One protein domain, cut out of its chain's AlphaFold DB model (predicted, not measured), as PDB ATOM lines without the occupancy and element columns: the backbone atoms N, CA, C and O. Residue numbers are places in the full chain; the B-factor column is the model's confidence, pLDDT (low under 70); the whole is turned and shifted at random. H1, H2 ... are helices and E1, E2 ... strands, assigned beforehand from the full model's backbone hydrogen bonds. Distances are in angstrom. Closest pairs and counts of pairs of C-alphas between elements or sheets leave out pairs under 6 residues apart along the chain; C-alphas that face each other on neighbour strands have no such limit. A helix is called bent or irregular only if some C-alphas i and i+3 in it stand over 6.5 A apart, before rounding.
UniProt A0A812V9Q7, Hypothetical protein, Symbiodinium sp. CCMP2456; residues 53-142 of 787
ATOM      1  N   ALA A  53     151.511 137.567  94.884       71.75
ATOM      2  CA  ALA A  53     150.107 137.860  94.588       71.75
ATOM      3  C   ALA A  53     149.404 138.315  95.874       71.75
ATOM      4  O   ALA A  53     149.643 137.726  96.938       71.75
ATOM      5  N   SER A  54     148.578 139.362  95.796       88.38
ATOM      6  CA  SER A  54     147.838 139.793  96.981       88.38
ATOM      7  C   SER A  54     146.888 138.674  97.409       88.38
ATOM      8  O   SER A  54     146.470 137.845  96.595       88.38
ATOM      9  N   ALA A  55     146.573 138.607  98.701       91.50
ATOM     10  CA  ALA A  55     145.707 137.544  99.187       91.50
ATOM     11  C   ALA A  55     144.294 137.633  98.585       91.50
ATOM     12  O   ALA A  55     143.616 136.618  98.436       91.50
ATOM     13  N   GLU A  56     143.870 138.843  98.217       94.62
ATOM     14  CA  GLU A  56     142.613 139.147  97.537       94.62
ATOM     15  C   GLU A  56     142.606 138.554  96.131       94.62
ATOM     16  O   GLU A  56     141.676 137.844  95.772       94.62
ATOM     17  N   GLU A  57     143.678 138.764  95.370       91.50
ATOM     18  CA  GLU A  57     143.787 138.267  94.002       91.50
ATOM     19  C   GLU A  57     143.812 136.729  93.959       91.50
ATOM     20  O   GLU A  57     143.171 136.102  93.115       91.50
ATOM     21  N   VAL A  58     144.504 136.091  94.911       92.62
ATOM     22  CA  VAL A  58     144.490 134.624  95.038       92.62
ATOM     23  C   VAL A  58     143.100 134.111  95.429       92.62
ATOM     24  O   VAL A  58     142.662 133.079  94.911       92.62
ATOM     25  N   LEU A  59     142.383 134.822  96.305       95.75
ATOM     26  CA  LEU A  59     141.005 134.494  96.677       95.75
ATOM     27  C   LEU A  59     140.039 134.620  95.489       95.75
ATOM     28  O   LEU A  59     139.213 133.727  95.289       95.75
ATOM     29  N   GLU A  60     140.157 135.689  94.702       95.19
ATOM     30  CA  GLU A  60     139.363 135.923  93.491       95.19
ATOM     31  C   GLU A  60     139.567 134.794  92.480       95.19
ATOM     32  O   GLU A  60     138.598 134.130  92.106       95.19
ATOM     33  N   TYR A  61     140.819 134.474  92.136       93.06
ATOM     34  CA  TYR A  61     141.121 133.370  91.221       93.06
ATOM     35  C   TYR A  61     140.663 132.014  91.745       93.06
ATOM     36  O   TYR A  61     140.113 131.213  90.990       93.06
ATOM     37  N   THR A  62     140.841 131.754  93.042       94.56
ATOM     38  CA  THR A  62     140.345 130.517  93.653       94.56
ATOM     39  C   THR A  62     138.827 130.425  93.497       94.56
ATOM     40  O   THR A  62     138.311 129.378  93.110       94.56
ATOM     41  N   SER A  63     138.103 131.519  93.744       96.88
ATOM     42  CA  SER A  63     136.650 131.567  93.578       96.88
ATOM     43  C   SER A  63     136.213 131.368  92.121       96.88
ATOM     44  O   SER A  63     135.263 130.630  91.870       96.88
ATOM     45  N   GLU A  64     136.868 132.013  91.157       95.25
ATOM     46  CA  GLU A  64     136.553 131.853  89.730       95.25
ATOM     47  C   GLU A  64     136.765 130.411  89.266       95.25
ATOM     48  O   GLU A  64     135.874 129.813  88.660       95.25
ATOM     49  N   ILE A  65     137.908 129.818  89.619       93.50
ATOM     50  CA  ILE A  65     138.235 128.437  89.260       93.50
ATOM     51  C   ILE A  65     137.210 127.480  89.863       93.50
ATOM     52  O   ILE A  65     136.643 126.670  89.138       93.50
ATOM     53  N   LEU A  66     136.901 127.594  91.157       95.06
ATOM     54  CA  LEU A  66     135.905 126.731  91.796       95.06
ATOM     55  C   LEU A  66     134.519 126.861  91.154       95.06
ATOM     56  O   LEU A  66     133.846 125.849  90.947       95.06
ATOM     57  N   SER A  67     134.110 128.077  90.785       96.06
ATOM     58  CA  SER A  67     132.854 128.317  90.067       96.06
ATOM     59  C   SER A  67     132.843 127.614  88.708       96.06
ATOM     60  O   SER A  67     131.877 126.930  88.377       96.06
ATOM     61  N   HIS A  68     133.919 127.735  87.928       93.94
ATOM     62  CA  HIS A  68     134.025 127.078  86.625       93.94
ATOM     63  C   HIS A  68     134.074 125.555  86.736       93.94
ATOM     64  O   HIS A  68     133.400 124.866  85.973       93.94
ATOM     65  N   LEU A  69     134.808 125.018  87.711       92.19
ATOM     66  CA  LEU A  69     134.851 123.577  87.959       92.19
ATOM     67  C   LEU A  69     133.483 123.027  88.345       92.19
ATOM     68  O   LEU A  69     133.104 121.964  87.866       92.19
ATOM     69  N   THR A  70     132.728 123.773  89.147       95.75
ATOM     70  CA  THR A  70     131.355 123.416  89.520       95.75
ATOM     71  C   THR A  70     130.445 123.374  88.294       95.75
ATOM     72  O   THR A  70     129.736 122.394  88.089       95.75
ATOM     73  N   GLN A  71     130.512 124.389  87.425       95.44
ATOM     74  CA  GLN A  71     129.726 124.436  86.184       95.44
ATOM     75  C   GLN A  71     130.071 123.278  85.236       95.44
ATOM     76  O   GLN A  71     129.178 122.619  84.709       95.44
ATOM     77  N   ILE A  72     131.364 123.003  85.036       91.75
ATOM     78  CA  ILE A  72     131.836 121.920  84.160       91.75
ATOM     79  C   ILE A  72     131.439 120.547  84.717       91.75
ATOM     80  O   ILE A  72     131.150 119.629  83.951       91.75
ATOM     81  N   ASN A  73     131.388 120.407  86.039       91.69
ATOM     82  CA  ASN A  73     131.021 119.175  86.728       91.69
ATOM     83  C   ASN A  73     129.502 119.053  86.980       91.69
ATOM     84  O   ASN A  73     129.081 118.403  87.934       91.69
ATOM     85  N   GLY A  74     128.675 119.686  86.137       95.12
ATOM     86  CA  GLY A  74     127.216 119.561  86.195       95.12
ATOM     87  C   GLY A  74     126.609 120.121  87.480       95.12
ATOM     88  O   GLY A  74     125.782 119.457  88.095       95.12
ATOM     89  N   ASP A  75     127.057 121.309  87.896       95.69
ATOM     90  CA  ASP A  75     126.645 122.003  89.124       95.69
ATOM     91  C   ASP A  75     127.051 121.315  90.443       95.69
ATOM     92  O   ASP A  75     126.667 121.769  91.522       95.69
ATOM     93  N   ILE A  76     127.890 120.275  90.382       95.31
ATOM     94  CA  ILE A  76     128.442 119.607  91.565       95.31
ATOM     95  C   ILE A  76     129.805 120.230  91.902       95.31
ATOM     96  O   ILE A  76     130.744 120.107  91.104       95.31
ATOM     97  N   PRO A  77     129.973 120.871  93.075       96.50
ATOM     98  CA  PRO A  77     131.223 121.530  93.422       96.50
ATOM     99  C   PRO A  77     132.337 120.510  93.704       96.50
ATOM    100  O   PRO A  77     132.067 119.370  94.096       96.50
ATOM    101  N   PRO A  78     133.617 120.895  93.552       93.69
ATOM    102  CA  PRO A  78     134.715 120.085  94.066       93.69
ATOM    103  C   PRO A  78     134.612 119.964  95.592       93.69
ATOM    104  O   PRO A  78     134.052 120.828  96.254       93.69
ATOM    105  N   TYR A  79     135.208 118.927  96.181       91.88
ATOM    106  CA  TYR A  79     135.145 118.715  97.637       91.88
ATOM    107  C   TYR A  79     135.772 119.862  98.452       91.88
ATOM    108  O   TYR A  79     135.414 120.099  99.608       91.88
ATOM    109  N   GLY A  80     136.735 120.572  97.864       93.38
ATOM    110  CA  GLY A  80     137.523 121.559  98.578       93.38
ATOM    111  C   GLY A  80     138.774 122.008  97.841       93.38
ATOM    112  O   GLY A  80     139.039 121.558  96.724       93.38
ATOM    113  N   THR A  81     139.579 122.842  98.498       93.12
ATOM    114  CA  THR A  81     140.958 123.118  98.067       93.12
ATOM    115  C   THR A  81     141.939 122.904  99.204       93.12
ATOM    116  O   THR A  81     141.606 123.047 100.380       93.12
ATOM    117  N   SER A  82     143.170 122.553  98.841       90.62
ATOM    118  CA  SER A  82     144.303 122.575  99.754       90.62
ATOM    119  C   SER A  82     145.238 123.690  99.321       90.62
ATOM    120  O   SER A  82     145.635 123.735  98.159       90.62
ATOM    121  N   ALA A  83     145.608 124.558 100.253       89.56
ATOM    122  CA  ALA A  83     146.592 125.606 100.027       89.56
ATOM    123  C   ALA A  83     147.734 125.451 101.030       89.56
ATOM    124  O   ALA A  83     147.555 124.918 102.130       89.56
ATOM    125  N   ASP A  84     148.927 125.915 100.666       85.56
ATOM    126  CA  ASP A  84     149.917 126.164 101.702       85.56
ATOM    127  C   ASP A  84     149.438 127.327 102.589       85.56
ATOM    128  O   ASP A  84     148.548 128.102 102.239       85.56
ATOM    129  N   ALA A  85     150.035 127.471 103.763       84.25
ATOM    130  CA  ALA A  85     149.730 128.594 104.635       84.25
ATOM    131  C   ALA A  85     150.574 129.838 104.287       84.25
ATOM    132  O   ALA A  85     151.004 130.564 105.183       84.25
ATOM    133  N   ALA A  86     150.908 130.085 103.013       83.06
ATOM    134  CA  ALA A  86     151.520 131.342 102.580       83.06
ATOM    135  C   ALA A  86     150.611 132.537 102.907       83.06
ATOM    136  O   ALA A  86     149.389 132.409 102.941       83.06
ATOM    137  N   THR A  87     151.196 133.718 103.128       83.75
ATOM    138  CA  THR A  87     150.427 134.937 103.435       83.75
ATOM    139  C   THR A  87     149.411 135.253 102.333       83.75
ATOM    140  O   THR A  87     148.283 135.628 102.634       83.75
ATOM    141  N   CYS A  88     149.763 135.001 101.068       87.75
ATOM    142  CA  CYS A  88     148.856 135.146  99.927       87.75
ATOM    143  C   CYS A  88     147.688 134.149  99.917       87.75
ATOM    144  O   CYS A  88     146.652 134.435  99.337       87.75
ATOM    145  N   ASN A  89     147.795 133.012 100.603       91.00
ATOM    146  CA  ASN A  89     146.694 132.059 100.753       91.00
ATOM    147  C   ASN A  89     145.835 132.343 101.996       91.00
ATOM    148  O   ASN A  89     144.820 131.684 102.220       91.00
ATOM    149  N   GLY A  90     146.206 133.343 102.806       90.94
ATOM    150  CA  GLY A  90     145.547 133.642 104.074       90.94
ATOM    151  C   GLY A  90     144.049 133.922 103.933       90.94
ATOM    152  O   GLY A  90     143.263 133.428 104.741       90.94
ATOM    153  N   LEU A  91     143.630 134.655 102.895       95.19
ATOM    154  CA  LEU A  91     142.207 134.920 102.667       95.19
ATOM    155  C   LEU A  91     141.447 133.692 102.151       95.19
ATOM    156  O   LEU A  91     140.320 133.481 102.586       95.19
ATOM    157  N   VAL A  92     142.056 132.840 101.319       95.44
ATOM    158  CA  VAL A  92     141.458 131.554 100.902       95.44
ATOM    159  C   VAL A  92     141.199 130.665 102.119       95.44
ATOM    160  O   VAL A  92     140.104 130.133 102.287       95.44
ATOM    161  N   LEU A  93     142.177 130.550 103.019       93.94
ATOM    162  CA  LEU A  93     142.030 129.770 104.248       93.94
ATOM    163  C   LEU A  93     140.963 130.364 105.179       93.94
ATOM    164  O   LEU A  93     140.145 129.626 105.727       93.94
ATOM    165  N   ARG A  94     140.912 131.695 105.322       94.38
ATOM    166  CA  ARG A  94     139.846 132.381 106.074       94.38
ATOM    167  C   ARG A  94     138.470 132.182 105.447       94.38
ATOM    168  O   ARG A  94     137.503 132.044 106.193       94.38
ATOM    169  N   ALA A  95     138.374 132.135 104.118       96.25
ATOM    170  CA  ALA A  95     137.127 131.847 103.420       96.25
ATOM    171  C   ALA A  95     136.616 130.457 103.810       96.25
ATOM    172  O   ALA A  95     135.495 130.338 104.295       96.25
ATOM    173  N   TRP A  96     137.468 129.429 103.712       95.94
ATOM    174  CA  TRP A  96     137.109 128.056 104.081       95.94
ATOM    175  C   TRP A  96     136.737 127.875 105.549       95.94
ATOM    176  O   TRP A  96     135.861 127.073 105.860       95.94
ATOM    177  N   MET A  97     137.374 128.632 106.442       93.94
ATOM    178  CA  MET A  97     137.040 128.658 107.867       93.94
ATOM    179  C   MET A  97     135.786 129.491 108.183       93.94
ATOM    180  O   MET A  97     135.410 129.610 109.350       93.94
ATOM    181  N   GLY A  98     135.156 130.111 107.178       94.75
ATOM    182  CA  GLY A  98     133.990 130.974 107.348       94.75
ATOM    183  C   GLY A  98     134.265 132.230 108.177       94.75
ATOM    184  O   GLY A  98     133.365 132.708 108.860       94.75
ATOM    185  N   LEU A  99     135.503 132.730 108.136       95.19
ATOM    186  CA  LEU A  99     135.959 133.914 108.874       95.19
ATOM    187  C   LEU A  99     135.896 135.207 108.050       95.19
ATOM    188  O   LEU A  99     136.081 136.289 108.601       95.19
ATOM    189  N   LEU A 100     135.707 135.118 106.730       96.00
ATOM    190  CA  LEU A 100     135.537 136.316 105.905       96.00
ATOM    191  C   LEU A 100     134.151 136.937 106.134       96.00
ATOM    192  O   LEU A 100     133.206 136.189 106.341       96.00
ATOM    193  N   PRO A 101     133.989 138.268 106.063       95.94
ATOM    194  CA  PRO A 101     132.671 138.904 106.100       95.94
ATOM    195  C   PRO A 101     131.796 138.522 104.897       95.94
ATOM    196  O   PRO A 101     132.310 138.309 103.796       95.94
ATOM    197  N   ASP A 102     130.472 138.506 105.077       95.19
ATOM    198  CA  ASP A 102     129.507 138.230 103.993       95.19
ATOM    199  C   ASP A 102     129.663 139.208 102.823       95.19
ATOM    200  O   ASP A 102     129.695 138.796 101.667       95.19
ATOM    201  N   THR A 103     129.926 140.483 103.123       96.81
ATOM    202  CA  THR A 103     130.158 141.547 102.131       96.81
ATOM    203  C   THR A 103     131.342 141.282 101.195       96.81
ATOM    204  O   THR A 103     131.406 141.856 100.104       96.81
ATOM    205  N   VAL A 104     132.295 140.443 101.615       96.75
ATOM    206  CA  VAL A 104     133.417 139.988 100.787       96.75
ATOM    207  C   VAL A 104     133.008 138.742 100.009       96.75
ATOM    208  O   VAL A 104     133.186 138.702  98.795       96.75
ATOM    209  N   THR A 105     132.423 137.738 100.674       96.81
ATOM    210  CA  THR A 105     132.077 136.463 100.026       96.81
ATOM    211  C   THR A 105     130.957 136.578  98.993       96.81
ATOM    212  O   THR A 105     130.989 135.855  98.006       96.81
ATOM    213  N   GLU A 106     130.018 137.513  99.153       96.75
ATOM    214  CA  GLU A 106     128.938 137.780  98.186       96.75
ATOM    215  C   GLU A 106     129.450 138.267  96.822       96.75
ATOM    216  O   GLU A 106     128.801 138.056  95.796       96.75
ATOM    217  N   LYS A 107     130.634 138.895  96.790       97.56
ATOM    218  CA  LYS A 107     131.269 139.375  95.552       97.56
ATOM    219  C   LYS A 107     132.010 138.270  94.802       97.56
ATOM    220  O   LYS A 107     132.356 138.452  93.638       97.56
ATOM    221  N   LEU A 108     132.261 137.141  95.458       98.00
ATOM    222  CA  LEU A 108     133.072 136.052  94.933       98.00
ATOM    223  C   LEU A 108     132.165 134.995  94.275       98.00
ATOM    224  O   LEU A 108     131.298 134.442  94.959       98.00
ATOM    225  N   PRO A 109     132.346 134.680  92.974       97.94
ATOM    226  CA  PRO A 109     131.428 133.838  92.200       97.94
ATOM    227  C   PRO A 109     131.036 132.500  92.839       97.94
ATOM    228  O   PRO A 109     129.869 132.123  92.766       97.94
ATOM    229  N   PHE A 110     131.985 131.804  93.471       98.25
ATOM    230  CA  PHE A 110     131.757 130.515  94.121       98.25
ATOM    231  C   PHE A 110     131.265 130.675  95.564       98.25
ATOM    232  O   PHE A 110     130.303 130.030  95.983       98.25
ATOM    233  N   PHE A 111     131.903 131.557  96.341       97.94
ATOM    234  CA  PHE A 111     131.604 131.694  97.769       97.94
ATOM    235  C   PHE A 111     130.248 132.352  98.048       97.94
ATOM    236  O   PHE A 111     129.668 132.068  99.093       97.94
ATOM    237  N   ARG A 112     129.696 133.152  97.125       97.81
ATOM    238  CA  ARG A 112     128.335 133.711  97.250       97.81
ATOM    239  C   ARG A 112     127.234 132.647  97.267       97.81
ATOM    240  O   ARG A 112     126.131 132.912  97.725       97.81
ATOM    241  N   GLU A 113     127.524 131.455  96.749       98.12
ATOM    242  CA  GLU A 113     126.598 130.317  96.748       98.12
ATOM    243  C   GLU A 113     126.814 129.386  97.952       98.12
ATOM    244  O   GLU A 113     126.109 128.387  98.124       98.12
ATOM    245  N   CYS A 114     127.785 129.709  98.810       98.00
ATOM    246  CA  CYS A 114     128.021 129.012 100.062       98.00
ATOM    247  C   CYS A 114     127.221 129.654 101.198       98.00
ATOM    248  O   CYS A 114     127.214 130.867 101.384       98.00
ATOM    249  N   THR A 115     126.620 128.815 102.030       96.81
ATOM    250  CA  THR A 115     126.049 129.204 103.324       96.81
ATOM    251  C   THR A 115     127.007 128.816 104.448       96.81
ATOM    252  O   THR A 115     127.790 127.872 104.308       96.81
ATOM    253  N   ARG A 116     126.978 129.543 105.570       95.69
ATOM    254  CA  ARG A 116     127.796 129.233 106.751       95.69
ATOM    255  C   ARG A 116     126.979 128.469 107.780       95.69
ATOM    256  O   ARG A 116     125.938 128.930 108.232       95.69
ATOM    257  N   PHE A 117     127.495 127.322 108.195       93.81
ATOM    258  CA  PHE A 117     127.034 126.601 109.369       93.81
ATOM    259  C   PHE A 117     128.031 126.823 110.507       93.81
ATOM    260  O   PHE A 117     129.121 126.247 110.504       93.81
ATOM    261  N   THR A 118     127.666 127.659 111.475       89.88
ATOM    262  CA  THR A 118     128.484 127.919 112.665       89.88
ATOM    263  C   THR A 118     128.050 126.975 113.785       89.88
ATOM    264  O   THR A 118     126.951 127.138 114.329       89.88
ATOM    265  N   PRO A 119     128.853 125.957 114.135       86.12
ATOM    266  CA  PRO A 119     128.522 125.109 115.265       86.12
ATOM    267  C   PRO A 119     128.601 125.920 116.565       86.12
ATOM    268  O   PRO A 119     129.498 126.739 116.749       86.12
ATOM    269  N   ARG A 120     127.669 125.681 117.492       86.56
ATOM    270  CA  ARG A 120     127.627 126.352 118.802       86.56
ATOM    271  C   ARG A 120     128.559 125.674 119.810       86.56
ATOM    272  O   ARG A 120     128.112 125.248 120.872       86.56
ATOM    273  N   TYR A 121     129.831 125.525 119.457       81.44
ATOM    274  CA  TYR A 121     130.846 125.058 120.399       81.44
ATOM    275  C   TYR A 121     131.500 126.268 121.076       81.44
ATOM    276  O   TYR A 121     131.875 127.212 120.374       81.44
ATOM    277  N   PRO A 122     131.646 126.270 122.415       74.31
ATOM    278  CA  PRO A 122     132.410 127.300 123.109       74.31
ATOM    279  C   PRO A 122     133.801 127.457 122.481       74.31
ATOM    280  O   PRO A 122     134.460 126.460 122.188       74.31
ATOM    281  N   TYR A 123     134.226 128.703 122.257       66.62
ATOM    282  CA  TYR A 123     135.551 129.055 121.724       66.62
ATOM    283  C   TYR A 123     135.884 128.514 120.323       66.62
ATOM    284  O   TYR A 123     137.048 128.512 119.926       66.62
ATOM    285  N   TRP A 124     134.885 128.085 119.544       79.00
ATOM    286  CA  TRP A 124     135.073 127.682 118.151       79.00
ATOM    287  C   TRP A 124     134.637 128.810 117.199       79.00
ATOM    288  O   TRP A 124     133.450 128.919 116.889       79.00
ATOM    289  N   PRO A 125     135.560 129.662 116.706       82.44
ATOM    290  CA  PRO A 125     135.207 130.820 115.880       82.44
ATOM    291  C   PRO A 125     134.938 130.458 114.410       82.44
ATOM    292  O   PRO A 125     134.610 131.329 113.609       82.44
ATOM    293  N   PHE A 126     135.123 129.193 114.026       91.94
ATOM    294  CA  PHE A 126     135.090 128.771 112.629       91.94
ATOM    295  C   PHE A 126     133.699 128.289 112.216       91.94
ATOM    296  O   PHE A 126     132.997 127.618 112.973       91.94
ATOM    297  N   SER A 127     133.328 128.561 110.969       92.56
ATOM    298  CA  SER A 127     132.105 128.043 110.357       92.56
ATOM    299  C   SER A 127     132.433 127.037 109.262       92.56
ATOM    300  O   SER A 127     133.441 127.147 108.569       92.56
ATOM    301  N   ARG A 128     131.548 126.060 109.076       93.31
ATOM    302  CA  ARG A 128     131.587 125.136 107.944       93.31
ATOM    303  C   ARG A 128     130.863 125.766 106.760       93.31
ATOM    304  O   ARG A 128     129.718 126.186 106.912       93.31
ATOM    305  N   LEU A 129     131.495 125.795 105.591       96.56
ATOM    306  CA  LEU A 129     130.831 126.219 104.361       96.56
ATOM    307  C   LEU A 129     129.997 125.077 103.765       96.56
ATOM    308  O   LEU A 129     130.446 123.929 103.710       96.56
ATOM    309  N   VAL A 130     128.786 125.402 103.314       96.56
ATOM    310  CA  VAL A 130     127.882 124.481 102.617       96.56
ATOM    311  C   VAL A 130     127.423 125.120 101.308       96.56
ATOM    312  O   VAL A 130     126.651 126.082 101.322       96.56
ATOM    313  N   PHE A 131     127.900 124.601 100.179       97.69
ATOM    314  CA  PHE A 131     127.531 125.075  98.845       97.69
ATOM    315  C   PHE A 131     126.096 124.652  98.508       97.69
ATOM    316  O   PHE A 131     125.752 123.473  98.638       97.69
ATOM    317  N   ARG A 132     125.250 125.626  98.137       96.31
ATOM    318  CA  ARG A 132     123.812 125.456  97.834       96.31
ATOM    319  C   ARG A 132     123.048 124.613  98.863       96.31
ATOM    320  O   ARG A 132     122.117 123.897  98.521       96.31
ATOM    321  N   THR A 133     123.439 124.688 100.139       93.94
ATOM    322  CA  THR A 133     122.866 123.909 101.260       93.94
ATOM    323  C   THR A 133     122.978 122.379 101.149       93.94
ATOM    324  O   THR A 133     122.504 121.677 102.038       93.94
ATOM    325  N   GLU A 134     123.656 121.860 100.124       96.00
ATOM    326  CA  GLU A 134     123.725 120.426  99.825       96.00
ATOM    327  C   GLU A 134     125.130 119.852 100.045       96.00
ATOM    328  O   GLU A 134     125.291 118.786 100.641       96.00
ATOM    329  N   HIS A 135     126.170 120.577  99.626       96.00
ATOM    330  CA  HIS A 135     127.534 120.052  99.607       96.00
ATOM    331  C   HIS A 135     128.397 120.697 100.687       96.00
ATOM    332  O   HIS A 135     128.644 121.903 100.682       96.00
ATOM    333  N   VAL A 136     128.882 119.882 101.624       95.19
ATOM    334  CA  VAL A 136     129.852 120.321 102.630       95.19
ATOM    335  C   VAL A 136     131.202 120.548 101.964       95.19
ATOM    336  O   VAL A 136     131.747 119.641 101.337       95.19
ATOM    337  N   MET A 137     131.757 121.737 102.166       95.38
ATOM    338  CA  MET A 137     133.033 122.125 101.587       95.38
ATOM    339  C   MET A 137     134.167 122.026 102.607       95.38
ATOM    340  O   MET A 137     133.979 122.359 103.780       95.38
ATOM    341  N   CYS A 138     135.354 121.619 102.155       90.94
ATOM    342  CA  CYS A 138     136.527 121.458 103.012       90.94
ATOM    343  C   CYS A 138     137.719 122.301 102.532       90.94
ATOM    344  O   CYS A 138     138.135 122.217 101.383       90.94
ATOM    345  N   GLY A 139     138.320 123.079 103.432       91.62
ATOM    346  CA  GLY A 139     139.635 123.683 103.212       91.62
ATOM    347  C   GLY A 139     140.725 122.846 103.874       91.62
ATOM    348  O   GLY A 139     140.557 122.408 105.011       91.62
ATOM    349  N   GLY A 140     141.838 122.630 103.179       89.25
ATOM    350  CA  GLY A 140     143.001 121.913 103.693       89.25
ATOM    351  C   GLY A 140     144.246 122.791 103.754       89.25
ATOM    352  O   GLY A 140     144.492 123.614 102.873       89.25
ATOM    353  N   VAL A 141     145.066 122.565 104.776       87.69
ATOM    354  CA  VAL A 141     146.477 122.966 104.786       87.69
ATOM    355  C   VAL A 141     147.286 121.690 104.926       87.69
ATOM    356  O   VAL A 141     147.027 120.895 105.830       87.69
ATOM    357  N   GLY A 142     148.262 121.477 104.042       82.38
ATOM    358  CA  GLY A 142     149.145 120.314 104.147       82.38
ATOM    359  C   GLY A 142     149.809 120.247 105.529       82.38
ATOM    360  O   GLY A 142     150.195 121.282 106.080       82.38
TER     361      GLY A 142
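This is residues 53 to 142 of the 787 residues of the protein "Hypothetical protein" of Symbiodinium sp. CCMP2456 (UniProt A0A812V9Q7). Two helices, H1 and H2, make a V that opens from their first residues, and a small sheet of two strands, E1 and E4, packs beside H2. A hairpin, E2 and E3, lies near the last residue of H2, its link reaching Pro 122 at one far end of the model; the short H3 lies near H2. The 90 printed residues hold three named helices and four named strands, in the order H1 E1 H2 H3 E2 E3 E4, a mixed class; E1 and E4 are parallel, E2 and E3 antiparallel. The whole is compact, with a radius of gyration of the C-alphas of 12.5 A and spans of 39 by 32 by 28 A.

H1, residues 55 to 72, touches H2, residues 87 to 96, with residues 55 to 62 alone, at a steep tilt of 48 degrees, the same way; the closest C-alphas, of Ala 55 and Cys 88, are 4.0 A apart. E1, residues 80 to 83, is the parallel neighbour of E4, residues 138 to 141, with N 140 and O 81 2.8 A apart. The closest C-alphas of H2 and E4, of Trp 96 and Gly 139, are 5.1 A apart. H3, residues 102 to 105, is close to H2 but not clearly touching, with the C-alphas of Ala 95 and Thr 105 7.6 A apart. E2, residues 114 to 117, and E3, residues 128 to 131, form a hairpin with N 115 and O 130 2.8 A apart. H1 is apart from H3, E2, E3 and E4. Every O i to N i+4 pair of H1 is within hydrogen-bond range; H2 has 4 of 6, and H3 is too short for such a pair.

H1 begins at C-alpha 55 (145.707, 137.544, 99.187) and is 25.7 A long. H2, 15.0 A, is irregular: C-alphas 88 and 91 are 7.2 A apart. H3 measures 5.0 A, E1 10.0 A, E2 9.7 A and E3 10.0 A. E4, 10.2 A, ends at C-alpha 141 (146.477, 122.966, 104.786).

The C-alphas farthest apart, of Ile 72 and Pro 122, are 39.3 A apart. The printed part has no cut and no long link. Its mean pLDDT is 92.4, and residue 123 alone is under 70.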